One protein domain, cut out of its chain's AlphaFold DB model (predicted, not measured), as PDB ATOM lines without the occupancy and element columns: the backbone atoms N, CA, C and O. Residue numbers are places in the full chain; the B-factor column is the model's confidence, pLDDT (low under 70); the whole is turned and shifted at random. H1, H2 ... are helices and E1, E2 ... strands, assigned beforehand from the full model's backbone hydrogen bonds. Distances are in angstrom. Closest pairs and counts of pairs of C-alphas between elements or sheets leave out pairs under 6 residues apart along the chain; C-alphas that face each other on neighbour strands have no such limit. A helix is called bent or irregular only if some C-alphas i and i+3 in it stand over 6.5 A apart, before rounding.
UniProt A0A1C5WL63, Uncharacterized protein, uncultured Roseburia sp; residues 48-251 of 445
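This is residues 48 to 251 of the 445 residues of an uncharacterized protein of uncultured Roseburia sp (UniProt A0A1C5WL63). Two lobes sit side by side: in one, a strongly twisted sheet of four strands, E1 to E4, curls round the long helix H1; in the other, a small sheet of three strands, E5 to E7, has H4 and H8 on one face. E1 and E5 come together where the lobes join, H6 grazes both sheets, and H5 lies far out at the first lobe's end. The printed part has 204 residues, with eight named helices and seven named strands in the order H1 H2 E1 H3 H4 E2 E3 H5 E4 H6 E5 E6 E7 H7 H8. Both sheets are antiparallel, in the orders E1 E2 E3 E4 and E5 E6 E7; the class is mixed, helices and strands, and the whole is compact, with a radius of gyration of the C-alphas of 18.6 A and spans of 48 by 43 by 33 A.

Find C-alpha 56 at (139.295, 206.397, 146.645); from there H1 runs to residue 76, 29.9 A, with a kink of 44 degrees near residue 64, and is irregular, C-alphas 61 and 64 being 7.3 A apart. Then come H2, residues 83 to 86, and E1, residues 87 to 97, 28.1 A, which bends by 59 degrees at residue 90. H3 is residues 101 to 104, H4 109 to 118, E2 120 to 129, 29.1 A, E3 132 to 140, 26.1 A, H5 154 to 162, and E4 167 to 174, 21.1 A. Read on through H6, 182 to 187, E5, 195 to 199, E6, 209 to 214, E7, 217 to 223, and H7, 231 to 234, to H8, 245 to 251, which ends at (167.892, 228.619, 154.167).

Look first at the larger sheet, where these backbone atoms of neighbour strands are within hydrogen-bond range: N 93 and O 124 of E1 and E2, at 2.8 A, N 125 and O 136 of the hairpin E2 and E3, at 2.8 A, and N 137 and O 171 of E3 and E4, at 2.8 A. H1 is on one face of it, two layers, one of helix and one of sheet; the closest C-alphas of H1 and E4 are those of Ile 66 and Val 169, 6.5 A. H1 touches H2 with residues 67 to 71 alone, Ser 71 and Val 83 having the closest C-alphas, 5.7 A. H2 only grazes this sheet; H5 is not on it and touches no helix. Cross to the second sheet at Tyr 96 of E1 and Ala 199 of E5, their closest C-alphas, 4.6 A. E5, E6 and E7 are a meander, each strand the antiparallel neighbour of the one before, with N 197 and O 211 at 3.0 A and N 212 and O 220 at 2.9 A. H4 and H8 are on the same face, at heights over the sheet of 10.0 A and 6.6 A. H3 only just touches H8, with 3 pairs of C-alphas within 8 A, and H7 only just touches H8, also with 3. Every O i to N i+4 pair is within hydrogen-bond range in H4, H5, H6 and H8, and 12 of 17 are in H1; H2, H3 and H7 are too short for such a pair.

The two C-alphas farthest apart, those of Glu 154 and Glu 239, are 54.4 A apart. The printed part has no cut, and its one long link, E3 to H5, has 13 residues. Mean pLDDT of the printed part is 75.7; 52 residues are under 70, among them 141 to 162 and 225 to 240.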
ATOM      1  N   ALA A  48     153.516 210.015 146.656       69.38
ATOM      2  CA  ALA A  48     153.132 210.870 145.539       69.38
ATOM      3  C   ALA A  48     152.271 210.149 144.493       69.38
ATOM      4  O   ALA A  48     151.503 210.807 143.813       69.38
ATOM      5  N   LYS A  49     152.331 208.817 144.374       79.81
ATOM      6  CA  LYS A  49     151.516 208.034 143.425       79.81
ATOM      7  C   LYS A  49     150.349 207.292 144.087       79.81
ATOM      8  O   LYS A  49     149.705 206.435 143.484       79.81
ATOM      9  N   SER A  50     150.080 207.585 145.358       78.31
ATOM     10  CA  SER A  50     149.032 206.931 146.137       78.31
ATOM     11  C   SER A  50     147.763 207.781 146.209       78.31
ATOM     12  O   SER A  50     147.809 209.009 146.251       78.31
ATOM     13  N   VAL A  51     146.607 207.116 146.287       80.56
ATOM     14  CA  VAL A  51     145.339 207.770 146.628       80.56
ATOM     15  C   VAL A  51     144.933 207.357 148.026       80.56
ATOM     16  O   VAL A  51     144.755 206.162 148.305       80.56
ATOM     17  N   VAL A  52     144.725 208.353 148.889       80.62
ATOM     18  CA  VAL A  52     144.374 208.129 150.291       80.62
ATOM     19  C   VAL A  52     143.098 207.282 150.362       80.62
ATOM     20  O   VAL A  52     142.116 207.608 149.688       80.62
ATOM     21  N   PRO A  53     143.049 206.220 151.194       79.75
ATOM     22  CA  PRO A  53     141.904 205.311 151.267       79.75
ATOM     23  C   PRO A  53     140.544 206.004 151.429       79.75
ATOM     24  O   PRO A  53     139.551 205.553 150.856       79.75
ATOM     25  N   LYS A  54     140.505 207.127 152.164       82.56
ATOM     26  CA  LYS A  54     139.289 207.924 152.392       82.56
ATOM     27  C   LYS A  54     138.715 208.544 151.109       82.56
ATOM     28  O   LYS A  54     137.500 208.681 151.008       82.56
ATOM     29  N   ASP A  55     139.557 208.842 150.119       82.81
ATOM     30  CA  ASP A  55     139.164 209.531 148.884       82.81
ATOM     31  C   ASP A  55     138.835 208.568 147.735       82.81
ATOM     32  O   ASP A  55     138.097 208.919 146.815       82.81
ATOM     33  N   GLN A  56     139.343 207.330 147.781       81.25
ATOM     34  CA  GLN A  56     139.295 206.397 146.645       81.25
ATOM     35  C   GLN A  56     137.883 206.179 146.090       81.25
ATOM     36  O   GLN A  56     137.691 206.082 144.880       81.25
ATOM     37  N   SER A  57     136.887 206.064 146.973       80.00
ATOM     38  CA  SER A  57     135.506 205.809 146.553       80.00
ATOM     39  C   SER A  57     134.863 207.004 145.856       80.00
ATOM     40  O   SER A  57     134.008 206.813 144.994       80.00
ATOM     41  N   GLU A  58     135.271 208.215 146.227       84.00
ATOM     42  CA  GLU A  58     134.749 209.460 145.681       84.00
ATOM     43  C   GLU A  58     135.424 209.777 144.351       84.00
ATOM     44  O   GLU A  58     134.736 209.937 143.348       84.00
ATOM     45  N   ILE A  59     136.755 209.702 144.300       83.12
ATOM     46  CA  ILE A  59     137.530 209.921 143.075       83.12
ATOM     47  C   ILE A  59     137.127 208.927 141.975       83.12
ATOM     48  O   ILE A  59     136.962 209.313 140.822       83.12
ATOM     49  N   ARG A  60     136.861 207.654 142.310       80.44
ATOM     50  CA  ARG A  60     136.355 206.673 141.325       80.44
ATOM     51  C   ARG A  60     135.004 207.060 140.711       80.44
ATOM     52  O   ARG A  60     134.685 206.563 139.632       80.44
ATOM     53  N   ARG A  61     134.190 207.883 141.382       83.31
ATOM     54  CA  ARG A  61     132.896 208.353 140.854       83.31
ATOM     55  C   ARG A  61     133.042 209.528 139.894       83.31
ATOM     56  O   ARG A  61     132.119 209.748 139.122       83.31
ATOM     57  N   LEU A  62     134.190 210.206 139.882       84.56
ATOM     58  CA  LEU A  62     134.471 211.322 138.973       84.56
ATOM     59  C   LEU A  62     134.761 210.881 137.540       84.56
ATOM     60  O   LEU A  62     135.063 211.709 136.700       84.56
ATOM     61  N   ASN A  63     134.678 209.587 137.232       83.31
ATOM     62  CA  ASN A  63     135.014 209.071 135.911       83.31
ATOM     63  C   ASN A  63     134.236 209.759 134.780       83.31
ATOM     64  O   ASN A  63     134.835 210.166 133.792       83.31
ATOM     65  N   ASP A  64     132.919 209.900 134.939       82.44
ATOM     66  CA  ASP A  64     132.075 210.539 133.924       82.44
ATOM     67  C   ASP A  64     132.357 212.051 133.855       82.44
ATOM     68  O   ASP A  64     132.484 212.596 132.767       82.44
ATOM     69  N   GLU A  65     132.581 212.698 135.004       82.12
ATOM     70  CA  GLU A  65     132.954 214.117 135.083       82.12
ATOM     71  C   GLU A  65     134.301 214.401 134.401       82.12
ATOM     72  O   GLU A  65     134.427 215.378 133.670       82.12
ATOM     73  N   ILE A  66     135.294 213.524 134.572       81.25
ATOM     74  CA  ILE A  66     136.593 213.611 133.894       81.25
ATOM     75  C   ILE A  66     136.404 213.490 132.382       81.25
ATOM     76  O   ILE A  66     136.965 214.289 131.637       81.25
ATOM     77  N   VAL A  67     135.614 212.520 131.912       81.81
ATOM     78  CA  VAL A  67     135.351 212.346 130.475       81.81
ATOM     79  C   VAL A  67     134.659 213.576 129.894       81.81
ATOM     80  O   VAL A  67     135.073 214.054 128.836       81.81
ATOM     81  N   ASP A  68     133.648 214.108 130.577       78.94
ATOM     82  CA  ASP A  68     132.914 215.295 130.137       78.94
ATOM     83  C   ASP A  68     133.831 216.527 130.097       78.94
ATOM     84  O   ASP A  68     133.857 217.258 129.103       78.94
ATOM     85  N   PHE A  69     134.652 216.723 131.133       78.06
ATOM     86  CA  PHE A  69     135.579 217.849 131.211       78.06
ATOM     87  C   PHE A  69     136.671 217.766 130.136       78.06
ATOM     88  O   PHE A  69     136.952 218.750 129.454       78.06
ATOM     89  N   VAL A  70     137.263 216.587 129.928       77.25
ATOM     90  CA  VAL A  70     138.265 216.372 128.873       77.25
ATOM     91  C   VAL A  70     137.637 216.555 127.489       77.25
ATOM     92  O   VAL A  70     138.245 217.195 126.635       77.25
ATOM     93  N   SER A  71     136.404 216.084 127.269       78.19
ATOM     94  CA  SER A  71     135.670 216.318 126.013       78.19
ATOM     95  C   SER A  71     135.535 217.809 125.709       78.19
ATOM     96  O   SER A  71     135.861 218.233 124.602       78.19
ATOM     97  N   ALA A  72     135.168 218.615 126.710       72.94
ATOM     98  CA  ALA A  72     135.087 220.065 126.564       72.94
ATOM     99  C   ALA A  72     136.442 220.702 126.194       72.94
ATOM    100  O   ALA A  72     136.481 221.620 125.376       72.94
ATOM    101  N   VAL A  73     137.562 220.202 126.733       71.50
ATOM    102  CA  VAL A  73     138.907 220.677 126.356       71.50
ATOM    103  C   VAL A  73     139.196 220.412 124.874       71.50
ATOM    104  O   VAL A  73     139.616 221.323 124.163       71.50
ATOM    105  N   PHE A  74     138.936 219.198 124.375       73.69
ATOM    106  CA  PHE A  74     139.157 218.868 122.959       73.69
ATOM    107  C   PHE A  74     138.235 219.656 122.014       73.69
ATOM    108  O   PHE A  74     138.676 220.069 120.937       73.69
ATOM    109  N   GLU A  75     136.989 219.916 122.423       69.31
ATOM    110  CA  GLU A  75     136.058 220.775 121.682       69.31
ATOM    111  C   GLU A  75     136.584 222.213 121.559       69.31
ATOM    112  O   GLU A  75     136.599 222.769 120.459       69.31
ATOM    113  N   VAL A  76     137.068 222.801 122.659       64.25
ATOM    114  CA  VAL A  76     137.650 224.156 122.674       64.25
ATOM    115  C   VAL A  76     138.895 224.242 121.786       64.25
ATOM    116  O   VAL A  76     139.061 225.210 121.039       64.25
ATOM    117  N   GLU A  77     139.738 223.211 121.802       67.81
ATOM    118  CA  GLU A  77     140.944 223.133 120.969       67.81
ATOM    119  C   GLU A  77     140.649 222.780 119.495       67.81
ATOM    120  O   GLU A  77     141.557 222.764 118.663       67.81
ATOM    121  N   ASN A  78     139.379 222.551 119.131       77.31
ATOM    122  CA  ASN A  78     138.944 222.106 117.799       77.31
ATOM    123  C   ASN A  78     139.655 220.825 117.323       77.31
ATOM    124  O   ASN A  78     139.934 220.654 116.129       77.31
ATOM    125  N   ILE A  79     139.947 219.912 118.249       76.38
ATOM    126  CA  ILE A  79     140.576 218.626 117.957       76.38
ATOM    127  C   ILE A  79     139.481 217.556 117.914       76.38
ATOM    128  O   ILE A  79     138.792 217.297 118.895       76.38
ATOM    129  N   ASN A  80     139.319 216.918 116.755       87.94
ATOM    130  CA  ASN A  80     138.274 215.922 116.542       87.94
ATOM    131  C   ASN A  80     138.727 214.528 117.007       87.94
ATOM    132  O   ASN A  80     139.385 213.809 116.253       87.94
ATOM    133  N   VAL A  81     138.360 214.158 118.233       84.50
ATOM    134  CA  VAL A  81     138.603 212.839 118.843       84.50
ATOM    135  C   VAL A  81     137.344 212.348 119.552       84.50
ATOM    136  O   VAL A  81     136.538 213.152 120.020       84.50
ATOM    137  N   ASN A  82     137.167 211.029 119.666       88.06
ATOM    138  CA  ASN A  82     136.075 210.474 120.455       88.06
ATOM    139  C   ASN A  82     136.573 210.202 121.873       88.06
ATOM    140  O   ASN A  82     136.892 209.068 122.215       88.06
ATOM    141  N   VAL A  83     136.633 211.247 122.708       84.12
ATOM    142  CA  VAL A  83     137.187 211.157 124.074       84.12
ATOM    143  C   VAL A  83     136.611 209.973 124.842       84.12
ATOM    144  O   VAL A  83     137.351 209.222 125.465       84.12
ATOM    145  N   LYS A  84     135.298 209.751 124.749       84.31
ATOM    146  CA  LYS A  84     134.637 208.657 125.457       84.31
ATOM    147  C   LYS A  84     135.147 207.277 125.040       84.31
ATOM    148  O   LYS A  84     135.194 206.397 125.888       84.31
ATOM    149  N   GLU A  85     135.479 207.073 123.769       81.56
ATOM    150  CA  GLU A  85     135.988 205.793 123.255       81.56
ATOM    151  C   GLU A  85     137.515 205.670 123.360       81.56
ATOM    152  O   GLU A  85     138.023 204.558 123.503       81.56
ATOM    153  N   ASP A  86     138.230 206.795 123.318       85.06
ATOM    154  CA  ASP A  86     139.685 206.829 123.169       85.06
ATOM    155  C   ASP A  86     140.446 207.074 124.481       85.06
ATOM    156  O   ASP A  86     141.657 206.845 124.520       85.06
ATOM    157  N   ILE A  87     139.773 207.529 125.547       84.69
ATOM    158  CA  ILE A  87     140.413 207.859 126.826       84.69
ATOM    159  C   ILE A  87     140.993 206.630 127.531       84.69
ATOM    160  O   ILE A  87     140.354 205.585 127.673       84.69
ATOM    161  N   ARG A  88     142.221 206.775 128.029       83.50
ATOM    162  CA  ARG A  88     142.953 205.770 128.801       83.50
ATOM    163  C   ARG A  88     143.615 206.437 129.992       83.50
ATOM    164  O   ARG A  88     144.438 207.327 129.825       83.50
ATOM    165  N   PHE A  89     143.290 205.987 131.196       81.56
ATOM    166  CA  PHE A  89     143.942 206.482 132.409       81.56
ATOM    167  C   PHE A  89     145.382 205.973 132.504       81.56
ATOM    168  O   PHE A  89     145.618 204.775 132.330       81.56
ATOM    169  N   LEU A  90     146.317 206.884 132.776       81.12
ATOM    170  CA  LEU A  90     147.751 206.615 132.852       81.12
ATOM    171  C   LEU A  90     148.230 206.574 134.303       81.12
ATOM    172  O   LEU A  90     148.639 205.515 134.772       81.12
ATOM    173  N   ASP A  91     148.147 207.701 135.013       81.06
ATOM    174  CA  ASP A  91     148.678 207.844 136.372       81.06
ATOM    175  C   ASP A  91     147.831 208.821 137.206       81.06
ATOM    176  O   ASP A  91     147.008 209.574 136.674       81.06
ATOM    177  N   ILE A  92     148.017 208.793 138.524       84.00
ATOM    178  CA  ILE A  92     147.444 209.751 139.467       84.00
ATOM    179  C   ILE A  92     148.495 210.155 140.500       84.00
ATOM    180  O   ILE A  92     148.993 209.328 141.260       84.00
ATOM    181  N   ILE A  93     148.801 211.449 140.546       82.50
ATOM    182  CA  ILE A  93     149.828 212.024 141.409       82.50
ATOM    183  C   ILE A  93     149.175 212.879 142.497       82.50
ATOM    184  O   ILE A  93     148.463 213.833 142.195       82.50
ATOM    185  N   LYS A  94     149.413 212.567 143.769       87.00
ATOM    186  CA  LYS A  94     149.036 213.395 144.919       87.00
ATOM    187  C   LYS A  94     150.080 214.489 145.126       87.00
ATOM    188  O   LYS A  94     151.264 214.187 145.239       87.00
ATOM    189  N   CYS A  95     149.630 215.733 145.249       83.88
ATOM    190  CA  CYS A  95     150.457 216.870 145.644       83.88
ATOM    191  C   CYS A  95     149.862 217.527 146.882       83.88
ATOM    192  O   CYS A  95     148.711 217.972 146.850       83.88
ATOM    193  N   TYR A  96     150.643 217.604 147.953       83.75
ATOM    194  CA  TYR A  96     150.280 218.366 149.138       83.75
ATOM    195  C   TYR A  96     150.447 219.861 148.898       83.75
ATOM    196  O   TYR A  96     151.366 220.284 148.199       83.75
ATOM    197  N   ASN A  97     149.541 220.653 149.459       75.56
ATOM    198  CA  ASN A  97     149.463 222.092 149.275       75.56
ATOM    199  C   ASN A  97     149.299 222.782 150.631       75.56
ATOM    200  O   ASN A  97     148.723 222.223 151.561       75.56
ATOM    201  N   ASP A  98     149.739 224.035 150.694       71.75
ATOM    202  CA  ASP A  98     149.494 224.957 151.814       71.75
ATOM    203  C   ASP A  98     150.168 224.596 153.155       71.75
ATOM    204  O   ASP A  98     149.908 225.260 154.157       71.75
ATOM    205  N   THR A  99     151.068 223.607 153.171       78.50
ATOM    206  CA  THR A  99     151.873 223.237 154.345       78.50
ATOM    207  C   THR A  99     153.359 223.332 154.007       78.50
ATOM    208  O   THR A  99     153.865 222.554 153.199       78.50
ATOM    209  N   ASP A 100     154.065 224.269 154.638       83.44
ATOM    210  CA  ASP A 100     155.507 224.468 154.462       83.44
ATOM    211  C   ASP A 100     156.295 223.627 155.477       83.44
ATOM    212  O   ASP A 100     156.447 224.004 156.640       83.44
ATOM    213  N   ILE A 101     156.801 222.476 155.038       87.44
ATOM    214  CA  ILE A 101     157.527 221.548 155.910       87.44
ATOM    215  C   ILE A 101     158.957 222.017 156.203       87.44
ATOM    216  O   ILE A 101     159.538 221.610 157.212       87.44
ATOM    217  N   LEU A 102     159.515 222.918 155.385       84.88
ATOM    218  CA  LEU A 102     160.838 223.491 155.627       84.88
ATOM    219  C   LEU A 102     160.805 224.442 156.825       84.88
ATOM    220  O   LEU A 102     161.674 224.380 157.695       84.88
ATOM    221  N   GLN A 103     159.766 225.278 156.915       82.44
ATOM    222  CA  GLN A 103     159.553 226.170 158.060       82.44
ATOM    223  C   GLN A 103     159.237 225.424 159.355       82.44
ATOM    224  O   GLN A 103     159.563 225.907 160.442       82.44
ATOM    225  N   LEU A 104     158.619 224.250 159.251       78.12
ATOM    226  CA  LEU A 104     158.328 223.407 160.407       78.12
ATOM    227  C   LEU A 104     159.560 222.660 160.924       78.12
ATOM    228  O   LEU A 104     159.543 222.209 162.070       78.12
ATOM    229  N   ASN A 105     160.643 222.599 160.136       82.31
ATOM    230  CA  ASN A 105     161.913 221.978 160.522       82.31
ATOM    231  C   ASN A 105     161.740 220.506 160.949       82.31
ATOM    232  O   ASN A 105     162.316 220.056 161.942       82.31
ATOM    233  N   ILE A 106     160.909 219.777 160.205       85.12
ATOM    234  CA  ILE A 106     160.599 218.359 160.413       85.12
ATOM    235  C   ILE A 106     161.292 217.516 159.341       85.12
ATOM    236  O   ILE A 106     161.346 217.914 158.182       85.12
ATOM    237  N   TYR A 107     161.842 216.369 159.741       88.44
ATOM    238  CA  TYR A 107     162.653 215.500 158.874       88.44
ATOM    239  C   TYR A 107     162.115 214.076 158.810       88.44
ATOM    240  O   TYR A 107     162.244 213.439 157.772       88.44
ATOM    241  N   ASP A 108     161.538 213.576 159.902       92.56
ATOM    242  CA  ASP A 108     160.967 212.234 159.964       92.56
ATOM    243  C   ASP A 108     159.781 212.113 158.998       92.56
ATOM    244  O   ASP A 108     158.913 212.989 158.942       92.56
ATOM    245  N   GLU A 109     159.751 211.034 158.219       93.12
ATOM    246  CA  GLU A 109     158.708 210.777 157.228       93.12
ATOM    247  C   GLU A 109     157.308 210.766 157.852       93.12
ATOM    248  O   GLU A 109     156.365 211.308 157.269       93.12
ATOM    249  N   THR A 110     157.160 210.168 159.036       91.31
ATOM    250  CA  THR A 110     155.869 210.060 159.723       91.31
ATOM    251  C   THR A 110     155.384 211.438 160.141       91.31
ATOM    252  O   THR A 110     154.247 211.795 159.835       91.31
ATOM    253  N   ASP A 111     156.254 212.233 160.765       89.31
ATOM    254  CA  ASP A 111     155.925 213.593 161.203       89.31
ATOM    255  C   ASP A 111     155.584 214.503 160.008       89.31
ATOM    256  O   ASP A 111     154.616 215.268 160.052       89.31
ATOM    257  N   ILE A 112     156.333 214.383 158.904       91.12
ATOM    258  CA  ILE A 112     156.048 215.089 157.646       91.12
ATOM    259  C   ILE A 112     154.655 214.728 157.134       91.12
ATOM    260  O   ILE A 112     153.857 215.615 156.826       91.12
ATOM    261  N   LEU A 113     154.338 213.436 157.034       88.38
ATOM    262  CA  LEU A 113     153.048 212.989 156.515       88.38
ATOM    263  C   LEU A 113     151.884 213.373 157.429       88.38
ATOM    264  O   LEU A 113     150.829 213.731 156.909       88.38
ATOM    265  N   GLU A 114     152.056 213.334 158.754       87.00
ATOM    266  CA  GLU A 114     151.034 213.773 159.711       87.00
ATOM    267  C   GLU A 114     150.660 215.243 159.501       87.00
ATOM    268  O   GLU A 114     149.471 215.574 159.414       87.00
ATOM    269  N   GLU A 115     151.658 216.113 159.347       87.25
ATOM    270  CA  GLU A 115     151.407 217.528 159.107       87.25
ATOM    271  C   GLU A 115     150.776 217.760 157.725       87.25
ATOM    272  O   GLU A 115     149.768 218.461 157.594       87.25
ATOM    273  N   LEU A 116     151.330 217.137 156.685       84.88
ATOM    274  CA  LEU A 116     150.847 217.283 155.316       84.88
ATOM    275  C   LEU A 116     149.410 216.752 155.142       84.88
ATOM    276  O   LEU A 116     148.602 217.375 154.452       84.88
ATOM    277  N   ASP A 117     149.047 215.634 155.779       82.38
ATOM    278  CA  ASP A 117     147.688 215.068 155.720       82.38
ATOM    279  C   ASP A 117     146.648 215.887 156.504       82.38
ATOM    280  O   ASP A 117     145.441 215.728 156.263       82.38
ATOM    281  N   SER A 118     147.096 216.751 157.424       77.19
ATOM    282  CA  SER A 118     146.245 217.750 158.081       77.19
ATOM    283  C   SER A 118     145.921 218.939 157.164       77.19
ATOM    284  O   SER A 118     144.881 219.585 157.335       77.19
ATOM    285  N   GLY A 119     146.788 219.184 156.177       71.62
ATOM    286  CA  GLY A 119     146.682 220.247 155.189       71.62
ATOM    287  C   GLY A 119     145.824 219.893 153.972       71.62
ATOM    288  O   GLY A 119     145.087 218.900 153.926       71.62
ATOM    289  N   ASN A 120     145.911 220.751 152.955       79.62
ATOM    290  CA  ASN A 120     145.220 220.550 151.689       79.62
ATOM    291  C   ASN A 120     146.075 219.707 150.743       79.62
ATOM    292  O   ASN A 120     147.298 219.695 150.801       79.62
ATOM    293  N   TYR A 121     145.432 219.016 149.810       81.44
ATOM    294  CA  TYR A 121     146.130 218.373 148.704       81.44
ATOM    295  C   TYR A 121     145.227 218.292 147.479       81.44
ATOM    296  O   TYR A 121     143.998 218.373 147.576       81.44
ATOM    297  N   ALA A 122     145.856 218.134 146.323       82.31
ATOM    298  CA  ALA A 122     145.208 217.907 145.040       82.31
ATOM    299  C   ALA A 122     145.697 216.589 144.433       82.31
ATOM    300  O   ALA A 122     146.760 216.079 144.803       82.31
ATOM    301  N   TYR A 123     144.930 216.056 143.483       82.75
ATOM    302  CA  TYR A 123     145.388 214.957 142.636       82.75
ATOM    303  C   TYR A 123     145.512 215.422 141.189       82.75
ATOM    304  O   TYR A 123     144.585 216.017 140.650       82.75
ATOM    305  N   TYR A 124     146.630 215.099 140.556       81.94
ATOM    306  CA  TYR A 124     146.873 215.275 139.132       81.94
ATOM    307  C   TYR A 124     146.669 213.928 138.452       81.94
ATOM    308  O   TYR A 124     147.422 212.989 138.688       81.94
ATOM    309  N   VAL A 125     145.618 213.804 137.654       82.69
ATOM    310  CA  VAL A 125     145.309 212.597 136.890       82.69
ATOM    311  C   VAL A 125     145.808 212.783 135.471       82.69
ATOM    312  O   VAL A 125     145.465 213.761 134.815       82.69
ATOM    313  N   TYR A 126     146.579 211.821 134.982       82.62
ATOM    314  CA  TYR A 126     147.056 211.800 133.608       82.62
ATOM    315  C   TYR A 126     146.260 210.791 132.792       82.62
ATOM    316  O   TYR A 126     146.045 209.652 133.220       82.62
ATOM    317  N   VAL A 127     145.833 211.202 131.601       84.12
ATOM    318  CA  VAL A 127     145.155 210.331 130.636       84.12
ATOM    319  C   VAL A 127     145.782 210.471 129.249       84.12
ATOM    320  O   VAL A 127     146.299 211.529 128.897       84.12
ATOM    321  N   ASP A 128     145.722 209.405 128.462       86.50
ATOM    322  CA  ASP A 128     145.957 209.414 127.019       86.50
ATOM    323  C   ASP A 128     144.605 209.438 126.309       86.50
ATOM    324  O   ASP A 128     143.720 208.643 126.624       86.50
ATOM    325  N   VAL A 129     144.437 210.344 125.352       85.62
ATOM    326  CA  VAL A 129     143.261 210.399 124.483       85.62
ATOM    327  C   VAL A 129     143.750 210.422 123.050       85.62
ATOM    328  O   VAL A 129     144.248 211.440 122.582       85.62
ATOM    329  N   ALA A 130     143.632 209.295 122.348       86.00
ATOM    330  CA  ALA A 130     144.070 209.167 120.956       86.00
ATOM    331  C   ALA A 130     145.527 209.639 120.704       86.00
ATOM    332  O   ALA A 130     145.829 210.183 119.641       86.00
ATOM    333  N   GLY A 131     146.435 209.428 121.667       83.44
ATOM    334  CA  GLY A 131     147.837 209.857 121.589       83.44
ATOM    335  C   GLY A 131     148.132 211.244 122.172       83.44
ATOM    336  O   GLY A 131     149.290 211.661 122.171       83.44
ATOM    337  N   TYR A 132     147.120 211.969 122.655       83.81
ATOM    338  CA  TYR A 132     147.293 213.225 123.380       83.81
ATOM    339  C   TYR A 132     147.343 212.959 124.885       83.81
ATOM    340  O   TYR A 132     146.377 212.445 125.455       83.81
ATOM    341  N   LYS A 133     148.433 213.367 125.541       84.19
ATOM    342  CA  LYS A 133     148.537 213.338 127.004       84.19
ATOM    343  C   LYS A 133     147.784 214.533 127.589       84.19
ATOM    344  O   LYS A 133     148.001 215.671 127.173       84.19
ATOM    345  N   VAL A 134     146.891 214.285 128.540       80.25
ATOM    346  CA  VAL A 134     146.069 215.306 129.199       80.25
ATOM    347  C   VAL A 134     146.284 215.220 130.702       80.25
ATOM    348  O   VAL A 134     146.214 214.136 131.280       80.25
ATOM    349  N   GLU A 135     146.542 216.366 131.320       81.56
ATOM    350  CA  GLU A 135     146.577 216.527 132.771       81.56
ATOM    351  C   GLU A 135     145.207 216.994 133.253       81.56
ATOM    352  O   GLU A 135     144.634 217.921 132.680       81.56
ATOM    353  N   ILE A 136     144.685 216.372 134.304       82.00
ATOM    354  CA  ILE A 136     143.444 216.744 134.979       82.00
ATOM    355  C   ILE A 136     143.760 217.024 136.444       82.00
ATOM    356  O   ILE A 136     144.394 216.215 137.112       82.00
ATOM    357  N   ILE A 137     143.278 218.146 136.963       80.38
ATOM    358  CA  ILE A 137     143.432 218.527 138.363       80.38
ATOM    359  C   ILE A 137     142.129 218.205 139.086       80.38
ATOM    360  O   ILE A 137     141.056 218.691 138.724       80.38
ATOM    361  N   LEU A 138     142.239 217.388 140.125       81.31
ATOM    362  CA  LEU A 138     141.182 217.130 141.085       81.31
ATOM    363  C   LEU A 138     141.492 217.902 142.360       81.31
ATOM    364  O   LEU A 138     142.583 217.785 142.921       81.31
ATOM    365  N   SER A 139     140.515 218.653 142.851       79.75
ATOM    366  CA  SER A 139     140.623 219.370 144.121       79.75
ATOM    367  C   SER A 139     139.359 219.206 144.938       79.75
ATOM    368  O   SER A 139     138.275 219.005 144.391       79.75
ATOM    369  N   LYS A 140     139.491 219.332 146.256       77.94
ATOM    370  CA  LYS A 140     138.343 219.328 147.149       77.94
ATOM    371  C   LYS A 140     137.718 220.719 147.202       77.94
ATOM    372  O   LYS A 140     138.419 221.700 147.450       77.94
ATOM    373  N   GLY A 141     136.411 220.813 146.970       66.19
ATOM    374  CA  GLY A 141     135.707 222.091 146.989       66.19
ATOM    375  C   GLY A 141     135.862 222.784 148.343       66.19
ATOM    376  O   GLY A 141     135.628 222.192 149.401       66.19
ATOM    377  N   SER A 142     136.282 224.046 148.306       64.56
ATOM    378  CA  SER A 142     136.520 224.861 149.497       64.56
ATOM    379  C   SER A 142     135.282 225.694 149.846       64.56
ATOM    380  O   SER A 142     134.531 226.068 148.942       64.56
ATOM    381  N   PRO A 143     135.047 226.024 151.131       63.00
ATOM    382  CA  PRO A 143     133.952 226.902 151.524       63.00
ATOM    383  C   PRO A 143     133.982 228.225 150.758       63.00
ATOM    384  O   PRO A 143     135.019 228.881 150.646       63.00
ATOM    385  N   VAL A 144     132.818 228.650 150.267       55.53
ATOM    386  CA  VAL A 144     132.695 229.943 149.594       55.53
ATOM    387  C   VAL A 144     132.866 231.061 150.622       55.53
ATOM    388  O   VAL A 144     132.080 231.166 151.569       55.53
ATOM    389  N   THR A 145     133.868 231.915 150.418       56.28
ATOM    390  CA  THR A 145     134.137 233.075 151.277       56.28
ATOM    391  C   THR A 145     133.007 234.106 151.208       56.28
ATOM    392  O   THR A 145     132.290 234.207 150.207       56.28
ATOM    393  N   GLU A 146     132.843 234.915 152.258       56.62
ATOM    394  CA  GLU A 146     131.840 235.994 152.287       56.62
ATOM    395  C   GLU A 146     132.065 237.031 151.176       56.62
ATOM    396  O   GLU A 146     131.135 237.686 150.703       56.62
ATOM    397  N   GLU A 147     133.304 237.163 150.714       49.19
ATOM    398  CA  GLU A 147     133.699 238.001 149.591       49.19
ATOM    399  C   GLU A 147     133.227 237.402 148.266       49.19
ATOM    400  O   GLU A 147     132.673 238.122 147.435       49.19
ATOM    401  N   ALA A 148     133.387 236.090 148.074       42.69
ATOM    402  CA  ALA A 148     132.933 235.392 146.874       42.69
ATOM    403  C   ALA A 148     131.395 235.379 146.760       42.69
ATOM    404  O   ALA A 148     130.852 235.565 145.668       42.69
ATOM    405  N   LYS A 149     130.681 235.301 147.896       50.38
ATOM    406  CA  LYS A 149     129.209 235.418 147.966       50.38
ATOM    407  C   LYS A 149     128.654 236.726 147.408       50.38
ATOM    408  O   LYS A 149     127.514 236.761 146.962       50.38
ATOM    409  N   LYS A 150     129.450 237.799 147.406       46.69
ATOM    410  CA  LYS A 150     129.033 239.121 146.908       46.69
ATOM    411  C   LYS A 150     129.149 239.262 145.388       46.69
ATOM    412  O   LYS A 150     128.649 240.244 144.845       46.69
ATOM    413  N   VAL A 151     129.841 238.340 144.719       42.41
ATOM    414  CA  VAL A 151     130.212 238.458 143.296       42.41
ATOM    415  C   VAL A 151     129.580 237.356 142.440       42.41
ATOM    416  O   VAL A 151     129.390 237.553 141.241       42.41
ATOM    417  N   PHE A 152     129.225 236.217 143.038       43.12
ATOM    418  CA  PHE A 152     128.591 235.103 142.337       43.12
ATOM    419  C   PHE A 152     127.068 235.232 142.239       43.12
ATOM    420  O   PHE A 152     126.401 235.770 143.120       43.12
ATOM    421  N   THR A 153     126.516 234.697 141.150       51.34
ATOM    422  CA  THR A 153     125.068 234.497 140.997       51.34
ATOM    423  C   THR A 153     124.566 233.410 141.954       51.34
ATOM    424  O   THR A 153     125.343 232.564 142.397       51.34
ATOM    425  N   GLU A 154     123.262 233.387 142.257       53.62
ATOM    426  CA  GLU A 154     122.674 232.341 143.115       53.62
ATOM    427  C   GLU A 154     122.941 230.924 142.582       53.62
ATOM    428  O   GLU A 154     123.173 230.002 143.360       53.62
ATOM    429  N   GLU A 155     122.975 230.752 141.260       47.88
ATOM    430  CA  GLU A 155     123.266 229.471 140.613       47.88
ATOM    431  C   GLU A 155     124.736 229.055 140.775       47.88
ATOM    432  O   GLU A 155     125.014 227.923 141.168       47.88
ATOM    433  N   GLN A 156     125.677 229.984 140.571       44.91
ATOM    434  CA  GLN A 156     127.110 229.751 140.800       44.91
ATOM    435  C   GLN A 156     127.417 229.477 142.274       44.91
ATOM    436  O   GLN A 156     128.258 228.633 142.587       44.91
ATOM    437  N   LEU A 157     126.716 230.160 143.183       54.25
ATOM    438  CA  LEU A 157     126.815 229.907 144.615       54.25
ATOM    439  C   LEU A 157     126.290 228.533 144.976       54.25
ATOM    440  O   LEU A 157     126.945 227.833 145.737       54.25
ATOM    441  N   ARG A 158     125.144 228.133 144.420       57.50
ATOM    442  CA  ARG A 158     124.584 226.806 144.666       57.50
ATOM    443  C   ARG A 158     125.526 225.709 144.173       57.50
ATOM    444  O   ARG A 158     125.828 224.817 144.950       57.50
ATOM    445  N   SER A 159     126.060 225.838 142.957       55.12
ATOM    446  CA  SER A 159     127.057 224.899 142.424       55.12
ATOM    447  C   SER A 159     128.300 224.826 143.317       55.12
ATOM    448  O   SER A 159     128.702 223.744 143.723       55.12
ATOM    449  N   SER A 160     128.859 225.976 143.708       56.47
ATOM    450  CA  SER A 160     130.060 226.020 144.557       56.47
ATOM    451  C   SER A 160     129.810 225.461 145.962       56.47
ATOM    452  O   SER A 160     130.703 224.871 146.557       56.47
ATOM    453  N   LEU A 161     128.605 225.663 146.511       63.25
ATOM    454  CA  LEU A 161     128.195 225.123 147.808       63.25
ATOM    455  C   LEU A 161     127.970 223.614 147.757       63.25
ATOM    456  O   LEU A 161     128.299 222.933 148.728       63.25
ATOM    457  N   ASP A 162     127.432 223.104 146.649       69.62
ATOM    458  CA  ASP A 162     127.248 221.670 146.452       69.62
ATOM    459  C   ASP A 162     128.608 220.956 146.466       69.62
ATOM    460  O   ASP A 162     128.708 219.863 147.018       69.62
ATOM    461  N   ASP A 163     129.660 221.593 145.947       70.19
ATOM    462  CA  ASP A 163     131.008 221.026 145.835       70.19
ATOM    463  C   ASP A 163     131.835 221.079 147.128       70.19
ATOM    464  O   ASP A 163     132.871 220.417 147.219       70.19
ATOM    465  N   VAL A 164     131.394 221.815 148.157       72.88
ATOM    466  CA  VAL A 164     132.150 221.957 149.412       72.88
ATOM    467  C   VAL A 164     132.398 220.595 150.055       72.88
ATOM    468  O   VAL A 164     131.475 219.845 150.372       72.88
ATOM    469  N   GLY A 165     133.673 220.294 150.299       75.62
ATOM    470  CA  GLY A 165     134.094 219.036 150.902       75.62
ATOM    471  C   GLY A 165     133.966 217.825 149.977       75.62
ATOM    472  O   GLY A 165     134.171 216.711 150.461       75.62
ATOM    473  N   ARG A 166     133.669 218.023 148.687       80.75
ATOM    474  CA  ARG A 166     133.663 216.972 147.666       80.75
ATOM    475  C   ARG A 166     134.843 217.111 146.720       80.75
ATOM    476  O   ARG A 166     135.292 218.225 146.458       80.75
ATOM    477  N   TRP A 167     135.345 215.993 146.216       83.94
ATOM    478  CA  TRP A 167     136.300 216.005 145.110       83.94
ATOM    479  C   TRP A 167     135.580 216.368 143.815       83.94
ATOM    480  O   TRP A 167     134.528 215.803 143.531       83.94
ATOM    481  N   THR A 168     136.158 217.279 143.039       78.75
ATOM    482  CA  THR A 168     135.659 217.678 141.717       78.75
ATOM    483  C   THR A 168     136.816 217.844 140.742       78.75
ATOM    484  O   THR A 168     137.978 217.971 141.152       78.75
ATOM    485  N   VAL A 169     136.506 217.849 139.448       75.75
ATOM    486  CA  VAL A 169     137.446 218.243 138.399       75.75
ATOM    487  C   VAL A 169     137.542 219.767 138.385       75.75
ATOM    488  O   VAL A 169     136.601 220.464 138.010       75.75
ATOM    489  N   SER A 170     138.685 220.305 138.805       70.56
ATOM    490  CA  SER A 170     138.917 221.753 138.874       70.56
ATOM    491  C   SER A 170     139.696 222.310 137.690       70.56
ATOM    492  O   SER A 170     139.710 223.524 137.478       70.56
ATOM    493  N   GLY A 171     140.302 221.441 136.885       65.00
ATOM    494  CA  GLY A 171     140.945 221.828 135.640       65.00
ATOM    495  C   GLY A 171     141.360 220.627 134.810       65.00
ATOM    496  O   GLY A 171     141.497 219.519 135.321       65.00
ATOM    497  N   ALA A 172     141.590 220.862 133.525       72.81
ATOM    498  CA  ALA A 172     142.279 219.931 132.650       72.81
ATOM    499  C   ALA A 172     142.946 220.691 131.503       72.81
ATOM    500  O   ALA A 172     142.492 221.773 131.122       72.81
ATOM    501  N   GLY A 173     144.009 220.120 130.945       72.06
ATOM    502  CA  GLY A 173     144.724 220.694 129.814       72.06
ATOM    503  C   GLY A 173     145.513 219.648 129.039       72.06
ATOM    504  O   GLY A 173     146.067 218.713 129.616       72.06
ATOM    505  N   ILE A 174     145.565 219.813 127.715       75.56
ATOM    506  CA  ILE A 174     146.406 218.986 126.845       75.56
ATOM    507  C   ILE A 174     147.865 219.395 127.057       75.56
ATOM    508  O   ILE A 174     148.223 220.568 126.917       75.56
ATOM    509  N   ILE A 175     148.713 218.422 127.377       69.81
ATOM    510  CA  ILE A 175     150.148 218.627 127.554       69.81
ATOM    511  C   ILE A 175     150.787 218.689 126.167       69.81
ATOM    512  O   ILE A 175     150.614 217.794 125.342       69.81
ATOM    513  N   GLN A 176     151.512 219.770 125.885       67.25
ATOM    514  CA  GLN A 176     152.242 219.909 124.625       67.25
ATOM    515  C   GLN A 176     153.503 219.036 124.651       67.25
ATOM    516  O   GLN A 176     154.129 218.906 125.696       67.25
ATOM    517  N   ASN A 177     153.897 218.489 123.495       54.50
ATOM    518  CA  ASN A 177     154.976 217.494 123.361       54.50
ATOM    519  C   ASN A 177     156.342 217.894 123.957       54.50
ATOM    520  O   ASN A 177     157.162 217.015 124.197       54.50
ATOM    521  N   ASP A 178     156.589 219.186 124.187       55.97
ATOM    522  CA  ASP A 178     157.856 219.695 124.728       55.97
ATOM    523  C   ASP A 178     157.801 219.956 126.249       55.97
ATOM    524  O   ASP A 178     158.813 220.318 126.850       55.97
ATOM    525  N   ASN A 179     156.635 219.797 126.885       63.06
ATOM    526  CA  ASN A 179     156.467 220.036 128.315       63.06
ATOM    527  C   ASN A 179     156.750 218.760 129.110       63.06
ATOM    528  O   ASN A 179     156.151 217.715 128.869       63.06
ATOM    529  N   ILE A 180     157.618 218.877 130.114       61.62
ATOM    530  CA  ILE A 180     157.788 217.843 131.134       61.62
ATOM    531  C   ILE A 180     156.529 217.845 132.009       61.62
ATOM    532  O   ILE A 180     156.081 218.905 132.438       61.62
ATOM    533  N   CYS A 181     155.957 216.678 132.272       70.44
ATOM    534  CA  CYS A 181     154.842 216.497 133.201       70.44
ATOM    535  C   CYS A 181     155.308 215.827 134.500       70.44
ATOM    536  O   CYS A 181     156.396 215.245 134.552       70.44
ATOM    537  N   LEU A 182     154.509 215.951 135.567       75.50
ATOM    538  CA  LEU A 182     154.922 215.530 136.912       75.50
ATOM    539  C   LEU A 182     155.204 214.030 136.983       75.50
ATOM    540  O   LEU A 182     156.161 213.633 137.639       75.50
ATOM    541  N   ASP A 183     154.406 213.205 136.306       74.00
ATOM    542  CA  ASP A 183     154.599 211.752 136.277       74.00
ATOM    543  C   ASP A 183     155.939 211.360 135.633       74.00
ATOM    544  O   ASP A 183     156.699 210.589 136.222       74.00
ATOM    545  N   ASP A 184     156.269 211.948 134.480       76.19
ATOM    546  CA  ASP A 184     157.530 211.722 133.773       76.19
ATOM    547  C   ASP A 184     158.716 212.242 134.597       76.19
ATOM    548  O   ASP A 184     159.766 211.603 134.636       76.19
ATOM    549  N   PHE A 185     158.559 213.368 135.300       79.00
ATOM    550  CA  PHE A 185     159.601 213.906 136.177       79.00
ATOM    551  C   PHE A 185     159.850 213.008 137.393       79.00
ATOM    552  O   PHE A 185     160.989 212.621 137.635       79.00
ATOM    553  N   ILE A 186     158.793 212.623 138.116       80.62
ATOM    554  CA  ILE A 186     158.879 211.735 139.286       80.62
ATOM    555  C   ILE A 186     159.479 210.383 138.895       80.62
ATOM    556  O   ILE A 186     160.287 209.841 139.645       80.62
ATOM    557  N   SER A 187     159.142 209.863 137.707       81.50
ATOM    558  CA  SER A 187     159.644 208.568 137.227       81.50
ATOM    559  C   SER A 187     161.171 208.477 137.155       81.50
ATOM    560  O   SER A 187     161.716 207.381 137.253       81.50
ATOM    561  N   LYS A 188     161.871 209.615 137.031       83.69
ATOM    562  CA  LYS A 188     163.339 209.667 137.005       83.69
ATOM    563  C   LYS A 188     163.970 209.289 138.342       83.69
ATOM    564  O   LYS A 188     165.058 208.741 138.339       83.69
ATOM    565  N   PHE A 189     163.272 209.556 139.443       83.88
ATOM    566  CA  PHE A 189     163.750 209.331 140.811       83.88
ATOM    567  C   PHE A 189     163.183 208.036 141.417       83.88
ATOM    568  O   PHE A 189     163.465 207.676 142.564       83.88
ATOM    569  N   GLU A 190     162.358 207.303 140.660       80.88
ATOM    570  CA  GLU A 190     161.864 206.001 141.087       80.88
ATOM    571  C   GLU A 190     163.016 204.990 141.175       80.88
ATOM    572  O   GLU A 190     163.773 204.761 140.239       80.88
ATOM    573  N   GLY A 191     163.111 204.327 142.321       82.88
ATOM    574  CA  GLY A 191     164.159 203.365 142.647       82.88
ATOM    575  C   GLY A 191     165.373 203.974 143.342       82.88
ATOM    576  O   GLY A 191     166.119 203.214 143.952       82.88
ATOM    577  N   GLU A 192     165.530 205.298 143.309       88.19
ATOM    578  CA  GLU A 192     166.642 206.004 143.961       88.19
ATOM    579  C   GLU A 192     166.381 206.247 145.448       88.19
ATOM    580  O   GLU A 192     167.296 206.140 146.255       88.19
ATOM    581  N   TYR A 193     165.112 206.477 145.793       88.62
ATOM    582  CA  TYR A 193     164.660 206.752 147.155       88.62
ATOM    583  C   TYR A 193     163.664 205.699 147.664       88.62
ATOM    584  O   TYR A 193     162.973 205.007 146.885       88.62
ATOM    585  N   ASP A 194     163.566 205.593 148.990       89.50
ATOM    586  CA  ASP A 194     162.609 204.721 149.673       89.50
ATOM    587  C   ASP A 194     161.176 205.203 149.437       89.50
ATOM    588  O   ASP A 194     160.313 204.403 149.057       89.50
ATOM    589  N   ASN A 195     160.950 206.515 149.563       90.50
ATOM    590  CA  ASN A 195     159.674 207.166 149.282       90.50
ATOM    591  C   ASN A 195     159.870 208.559 148.646       90.50
ATOM    592  O   ASN A 195     160.927 209.179 148.737       90.50
ATOM    593  N   ILE A 196     158.831 209.033 147.961       91.62
ATOM    594  CA  ILE A 196     158.756 210.324 147.280       91.62
ATOM    595  C   ILE A 196     157.427 210.963 147.670       91.62
ATOM    596  O   ILE A 196     156.351 210.391 147.443       91.62
ATOM    597  N   ILE A 197     157.512 212.166 148.226       92.12
ATOM    598  CA  ILE A 197     156.371 213.007 148.579       92.12
ATOM    599  C   ILE A 197     156.422 214.246 147.687       92.12
ATOM    600  O   ILE A 197     157.475 214.851 147.530       92.12
ATOM    601  N   LEU A 198     155.296 214.630 147.090       90.75
ATOM    602  CA  LEU A 198     155.207 215.856 146.301       90.75
ATOM    603  C   LEU A 198     154.506 216.934 147.132       90.75
ATOM    604  O   LEU A 198     153.366 216.733 147.562       90.75
ATOM    605  N   ALA A 199     155.173 218.063 147.350       85.12
ATOM    606  CA  ALA A 199     154.656 219.172 148.144       85.12
ATOM    607  C   ALA A 199     154.838 220.501 147.404       85.12
ATOM    608  O   ALA A 199     155.882 220.763 146.817       85.12
ATOM    609  N   SER A 200     153.822 221.354 147.426       78.81
ATOM    610  CA  SER A 200     153.894 222.735 146.952       78.81
ATOM    611  C   SER A 200     154.004 223.704 148.131       78.81
ATOM    612  O   SER A 200     153.969 223.283 149.286       78.81
ATOM    613  N   SER A 201     154.169 224.998 147.849       74.25
ATOM    614  CA  SER A 201     154.221 226.055 148.873       74.25
ATOM    615  C   SER A 201     155.378 225.915 149.873       74.25
ATOM    616  O   SER A 201     155.228 226.262 151.039       74.25
ATOM    617  N   GLN A 202     156.531 225.412 149.424       79.50
ATOM    618  CA  GLN A 202     157.743 225.361 150.245       79.50
ATOM    619  C   GLN A 202     158.516 226.672 150.106       79.50
ATOM    620  O   GLN A 202     158.864 227.067 148.988       79.50
ATOM    621  N   LYS A 203     158.805 227.359 151.217       73.19
ATOM    622  CA  LYS A 203     159.569 228.612 151.184       73.19
ATOM    623  C   LYS A 203     160.914 228.394 150.499       73.19
ATOM    624  O   LYS A 203     161.722 227.565 150.906       73.19
ATOM    625  N   GLY A 204     161.153 229.172 149.448       69.56
ATOM    626  CA  GLY A 204     162.342 229.033 148.611       69.56
ATOM    627  C   GLY A 204     162.181 228.149 147.375       69.56
ATOM    628  O   GLY A 204     163.168 227.958 146.657       69.56
ATOM    629  N   PHE A 205     160.952 227.748 147.039       70.81
ATOM    630  CA  PHE A 205     160.619 227.070 145.784       70.81
ATOM    631  C   PHE A 205     159.334 227.644 145.156       70.81
ATOM    632  O   PHE A 205     158.326 227.816 145.836       70.81
ATOM    633  N   GLU A 206     159.368 227.977 143.858       62.97
ATOM    634  CA  GLU A 206     158.213 228.542 143.123       62.97
ATOM    635  C   GLU A 206     157.217 227.456 142.668       62.97
ATOM    636  O   GLU A 206     156.013 227.692 142.575       62.97
ATOM    637  N   TYR A 207     157.719 226.248 142.412       70.25
ATOM    638  CA  TYR A 207     156.958 225.098 141.920       70.25
ATOM    639  C   TYR A 207     156.910 223.987 142.970       70.25
ATOM    640  O   TYR A 207     157.676 224.027 143.936       70.25
ATOM    641  N   PRO A 208     156.026 222.982 142.799       81.50
ATOM    642  CA  PRO A 208     156.076 221.784 143.617       81.50
ATOM    643  C   PRO A 208     157.480 221.183 143.652       81.50
ATOM    644  O   PRO A 208     158.209 221.192 142.658       81.50
ATOM    645  N   VAL A 209     157.831 220.633 144.800       86.81
ATOM    646  CA  VAL A 209     159.085 219.932 145.037       86.81
ATOM    647  C   VAL A 209     158.801 218.471 145.343       86.81
ATOM    648  O   VAL A 209     157.791 218.131 145.965       86.81
ATOM    649  N   ILE A 210     159.718 217.607 144.934       90.62
ATOM    650  CA  ILE A 210     159.861 216.274 145.498       90.62
ATOM    651  C   ILE A 210     160.607 216.417 146.819       90.62
ATOM    652  O   ILE A 210     161.700 216.968 146.860       90.62
ATOM    653  N   VAL A 211     160.016 215.895 147.883       93.81
ATOM    654  CA  VAL A 211     160.668 215.621 149.158       93.81
ATOM    655  C   VAL A 211     161.044 214.146 149.118       93.81
ATOM    656  O   VAL A 211     160.169 213.270 149.102       93.81
ATOM    657  N   ALA A 212     162.338 213.881 148.999       93.06
ATOM    658  CA  ALA A 212     162.880 212.548 148.815       93.06
ATOM    659  C   ALA A 212     163.228 211.933 150.174       93.06
ATOM    660  O   ALA A 212     164.011 212.497 150.945       93.06
ATOM    661  N   ILE A 213     162.622 210.784 150.468       93.50
ATOM    662  CA  ILE A 213     162.767 210.091 151.745       93.50
ATOM    663  C   ILE A 213     163.727 208.917 151.583       93.50
ATOM    664  O   ILE A 213     163.545 208.074 150.700       93.50
ATOM    665  N   GLN A 214     164.707 208.838 152.476       91.81
ATOM    666  CA  GLN A 214     165.635 207.719 152.586       91.81
ATOM    667  C   GLN A 214     165.883 207.419 154.063       91.81
ATOM    668  O   GLN A 214     166.152 208.332 154.844       91.81
ATOM    669  N   ASP A 215     165.821 206.140 154.436       90.62
ATOM    670  CA  ASP A 215     165.990 205.689 155.821       90.62
ATOM    671  C   ASP A 215     165.019 206.394 156.799       90.62
ATOM    672  O   ASP A 215     165.432 206.861 157.858       90.62
ATOM    673  N   GLU A 216     163.733 206.481 156.426       91.38
ATOM    674  CA  GLU A 216     162.635 207.112 157.198       91.38
ATOM    675  C   GLU A 216     162.784 208.640 157.419       91.38
ATOM    676  O   GLU A 216     161.989 209.244 158.136       91.38
ATOM    677  N   GLU A 217     163.745 209.305 156.763       92.31
ATOM    678  CA  GLU A 217     163.961 210.755 156.869       92.31
ATOM    679  C   GLU A 217     164.008 211.451 155.499       92.31
ATOM    680  O   GLU A 217     164.508 210.903 154.514       92.31
ATOM    681  N   ALA A 218     163.564 212.707 155.442       93.75
ATOM    682  CA  ALA A 218     163.763 213.589 154.301       93.75
ATOM    683  C   ALA A 218     165.251 213.920 154.132       93.75
ATOM    684  O   ALA A 218     165.867 214.563 154.989       93.75
ATOM    685  N   LYS A 219     165.830 213.468 153.015       90.44
ATOM    686  CA  LYS A 219     167.242 213.696 152.682       90.44
ATOM    687  C   LYS A 219     167.417 214.800 151.667       90.44
ATOM    688  O   LYS A 219     168.204 215.708 151.921       90.44
ATOM    689  N   ASP A 220     166.632 214.753 150.596       90.44
ATOM    690  CA  ASP A 220     166.746 215.694 149.489       90.44
ATOM    691  C   ASP A 220     165.415 216.385 149.193       90.44
ATOM    692  O   ASP A 220     164.325 215.877 149.472       90.44
ATOM    693  N   ILE A 221     165.520 217.569 148.603       89.25
ATOM    694  CA  ILE A 221     164.421 218.346 148.053       89.25
ATOM    695  C   ILE A 221     164.754 218.713 146.608       89.25
ATOM    696  O   ILE A 221     165.821 219.251 146.313       89.25
ATOM    697  N   ILE A 222     163.851 218.385 145.690       86.88
ATOM    698  CA  ILE A 222     164.105 218.468 144.250       86.88
ATOM    699  C   ILE A 222     162.979 219.280 143.611       86.88
ATOM    700  O   ILE A 222     161.836 218.813 143.584       86.88
ATOM    701  N   PRO A 223     163.239 220.494 143.101       81.56
ATOM    702  CA  PRO A 223     162.221 221.269 142.415       81.56
ATOM    703  C   PRO A 223     161.803 220.564 141.135       81.56
ATOM    704  O   PRO A 223     162.625 220.247 140.271       81.56
ATOM    705  N   VAL A 224     160.497 220.370 140.979       72.38
ATOM    706  CA  VAL A 224     159.951 220.025 139.676       72.38
ATOM    707  C   VAL A 224     160.172 221.259 138.798       72.38
ATOM    708  O   VAL A 224     159.657 222.328 139.114       72.38
ATOM    709  N   TYR A 225     160.959 221.107 137.725       65.81
ATOM    710  CA  TYR A 225     161.440 222.159 136.806       65.81
ATOM    711  C   TYR A 225     162.700 222.922 137.289       65.81
ATOM    712  O   TYR A 225     162.624 224.022 137.833       65.81
ATOM    713  N   GLU A 226     163.876 222.348 136.987       53.25
ATOM    714  CA  GLU A 226     165.240 222.763 137.394       53.25
ATOM    715  C   GLU A 226     165.609 224.256 137.235       53.25
ATOM    716  O   GLU A 226     166.528 224.728 137.904       53.25
ATOM    717  N   GLU A 227     164.942 225.020 136.364       50.97
ATOM    718  CA  GLU A 227     165.286 226.429 136.100       50.97
ATOM    719  C   GLU A 227     164.687 227.432 137.112       50.97
ATOM    720  O   GLU A 227     164.933 228.630 136.982       50.97
ATOM    721  N   GLN A 228     163.882 226.989 138.090       49.44
ATOM    722  CA  GLN A 228     162.985 227.886 138.850       49.44
ATOM    723  C   GLN A 228     163.084 227.756 140.386       49.44
ATOM    724  O   GLN A 228     162.126 228.009 141.117       49.44
ATOM    725  N   ALA A 229     164.265 227.390 140.894       51.31
ATOM    726  CA  ALA A 229     164.631 227.609 142.295       51.31
ATOM    727  C   ALA A 229     165.090 229.070 142.499       51.31
ATOM    728  O   ALA A 229     165.757 229.638 141.627       51.31
ATOM    729  N   TYR A 230     164.739 229.697 143.630       56.66
ATOM    730  CA  TYR A 230     165.140 231.084 143.913       56.66
ATOM    731  C   TYR A 230     166.673 231.246 143.961       56.66
ATOM    732  O   TYR A 230     167.421 230.310 144.237       56.66
ATOM    733  N   GLU A 231     167.168 232.473 143.747       52.81
ATOM    734  CA  GLU A 231     168.611 232.768 143.815       52.81
ATOM    735  C   GLU A 231     169.256 232.296 145.128       52.81
ATOM    736  O   GLU A 231     170.385 231.816 145.103       52.81
ATOM    737  N   ALA A 232     168.534 232.361 146.254       47.50
ATOM    738  CA  ALA A 232     169.024 231.889 147.549       47.50
ATOM    739  C   ALA A 232     169.234 230.365 147.604       47.50
ATOM    740  O   ALA A 232     170.218 229.917 148.190       47.50
ATOM    741  N   THR A 233     168.359 229.570 146.981       53.06
ATOM    742  CA  THR A 233     168.504 228.106 146.923       53.06
ATOM    743  C   THR A 233     169.569 227.691 145.910       53.06
ATOM    744  O   THR A 233     170.321 226.759 146.173       53.06
ATOM    745  N   ASN A 234     169.772 228.457 144.832       57.66
ATOM    746  CA  ASN A 234     170.870 228.233 143.879       57.66
ATOM    747  C   ASN A 234     172.282 228.387 144.476       57.66
ATOM    748  O   ASN A 234     173.236 227.869 143.898       57.66
ATOM    749  N   ILE A 235     172.434 229.061 145.622       54.59
ATOM    750  CA  ILE A 235     173.722 229.185 146.332       54.59
ATOM    751  C   ILE A 235     174.171 227.839 146.931       54.59
ATOM    752  O   ILE A 235     175.370 227.626 147.098       54.59
ATOM    753  N   LEU A 236     173.229 226.934 147.219       52.09
ATOM    754  CA  LEU A 236     173.472 225.621 147.834       52.09
ATOM    755  C   LEU A 236     173.306 224.460 146.843       52.09
ATOM    756  O   LEU A 236     173.147 223.313 147.237       52.09
ATOM    757  N   LYS A 237     173.303 224.754 145.541       54.81
ATOM    758  CA  LYS A 237     173.096 223.750 144.499       54.81
ATOM    759  C   LYS A 237     174.233 222.718 144.495       54.81
ATOM    760  O   LYS A 237     175.386 223.080 144.248       54.81
ATOM    761  N   GLU A 238     173.894 221.443 144.683       56.09
ATOM    762  CA  GLU A 238     174.760 220.321 144.310       56.09
ATOM    763  C   GLU A 238     174.654 220.032 142.796       56.09
ATOM    764  O   GLU A 238     173.909 220.693 142.059       56.09
ATOM    765  N   GLU A 239     175.446 219.087 142.277       51.03
ATOM    766  CA  GLU A 239     175.329 218.678 140.872       51.03
ATOM    767  C   GLU A 239     173.874 218.237 140.564       51.03
ATOM    768  O   GLU A 239     173.203 217.633 141.389       51.03
ATOM    769  N   GLU A 240     173.360 218.602 139.383       62.00
ATOM    770  CA  GLU A 240     172.034 218.192 138.863       62.00
ATOM    771  C   GLU A 240     170.759 218.809 139.489       62.00
ATOM    772  O   GLU A 240     169.658 218.453 139.089       62.00
ATOM    773  N   GLY A 241     170.848 219.827 140.360       71.62
ATOM    774  CA  GLY A 241     169.636 220.546 140.825       71.62
ATOM    775  C   GLY A 241     168.812 219.790 141.871       71.62
ATOM    776  O   GLY A 241     167.641 220.101 142.087       71.62
ATOM    777  N   ILE A 242     169.450 218.825 142.525       80.94
ATOM    778  CA  ILE A 242     169.023 218.196 143.771       80.94
ATOM    779  C   ILE A 242     169.614 219.028 144.915       80.94
ATOM    780  O   ILE A 242     170.762 219.474 144.836       80.94
ATOM    781  N   TYR A 243     168.827 219.286 145.956       81.25
ATOM    782  CA  TYR A 243     169.262 220.068 147.113       81.25
ATOM    783  C   TYR A 243     169.138 219.221 148.375       81.25
ATOM    784  O   TYR A 243     168.136 218.531 148.554       81.25
ATOM    785  N   SER A 244     170.100 219.331 149.290       83.62
ATOM    786  CA  SER A 244     169.972 218.729 150.617       83.62
ATOM    787  C   SER A 244     168.777 219.337 151.352       83.62
ATOM    788  O   SER A 244     168.646 220.560 151.476       83.62
ATOM    789  N   PHE A 245     167.900 218.487 151.884       84.62
ATOM    790  CA  PHE A 245     166.714 218.919 152.621       84.62
ATOM    791  C   PHE A 245     167.108 219.753 153.848       84.62
ATOM    792  O   PHE A 245     166.545 220.818 154.094       84.62
ATOM    793  N   SER A 246     168.149 219.329 154.569       75.06
ATOM    794  CA  SER A 246     168.673 220.064 155.731       75.06
ATOM    795  C   SER A 246     169.184 221.463 155.381       75.06
ATOM    796  O   SER A 246     168.991 222.417 156.135       75.06
ATOM    797  N   GLU A 247     169.792 221.617 154.208       75.38
ATOM    798  CA  GLU A 247     170.276 222.901 153.717       75.38
ATOM    799  C   GLU A 247     169.124 223.817 153.298       75.38
ATOM    800  O   GLU A 247     169.126 225.008 153.627       75.38
ATOM    801  N   ALA A 248     168.098 223.262 152.653       79.50
ATOM    802  CA  ALA A 248     166.884 223.994 152.312       79.50
ATOM    803  C   ALA A 248     166.126 224.472 153.560       79.50
ATOM    804  O   ALA A 248     165.693 225.624 153.609       79.50
ATOM    805  N   VAL A 249     166.041 223.644 154.606       78.12
ATOM    806  CA  VAL A 249     165.489 224.044 155.909       78.12
ATOM    807  C   VAL A 249     166.290 225.209 156.493       78.12
ATOM    808  O   VAL A 249     165.712 226.243 156.833       78.12
ATOM    809  N   MET A 250     167.621 225.088 156.540       68.75
ATOM    810  CA  MET A 250     168.508 226.141 157.043       68.75
ATOM    811  C   MET A 250     168.343 227.463 156.289       68.75
ATOM    812  O   MET A 250     168.338 228.521 156.918       68.75
ATOM    813  N   LEU A 251     168.188 227.425 154.961       71.50
ATOM    814  CA  LEU A 251     167.892 228.619 154.167       71.50
ATOM    815  C   LEU A 251     166.525 229.195 154.506       71.50
ATOM    816  O   LEU A 251     166.425 230.395 154.755       71.50
TER     817      LEU A 251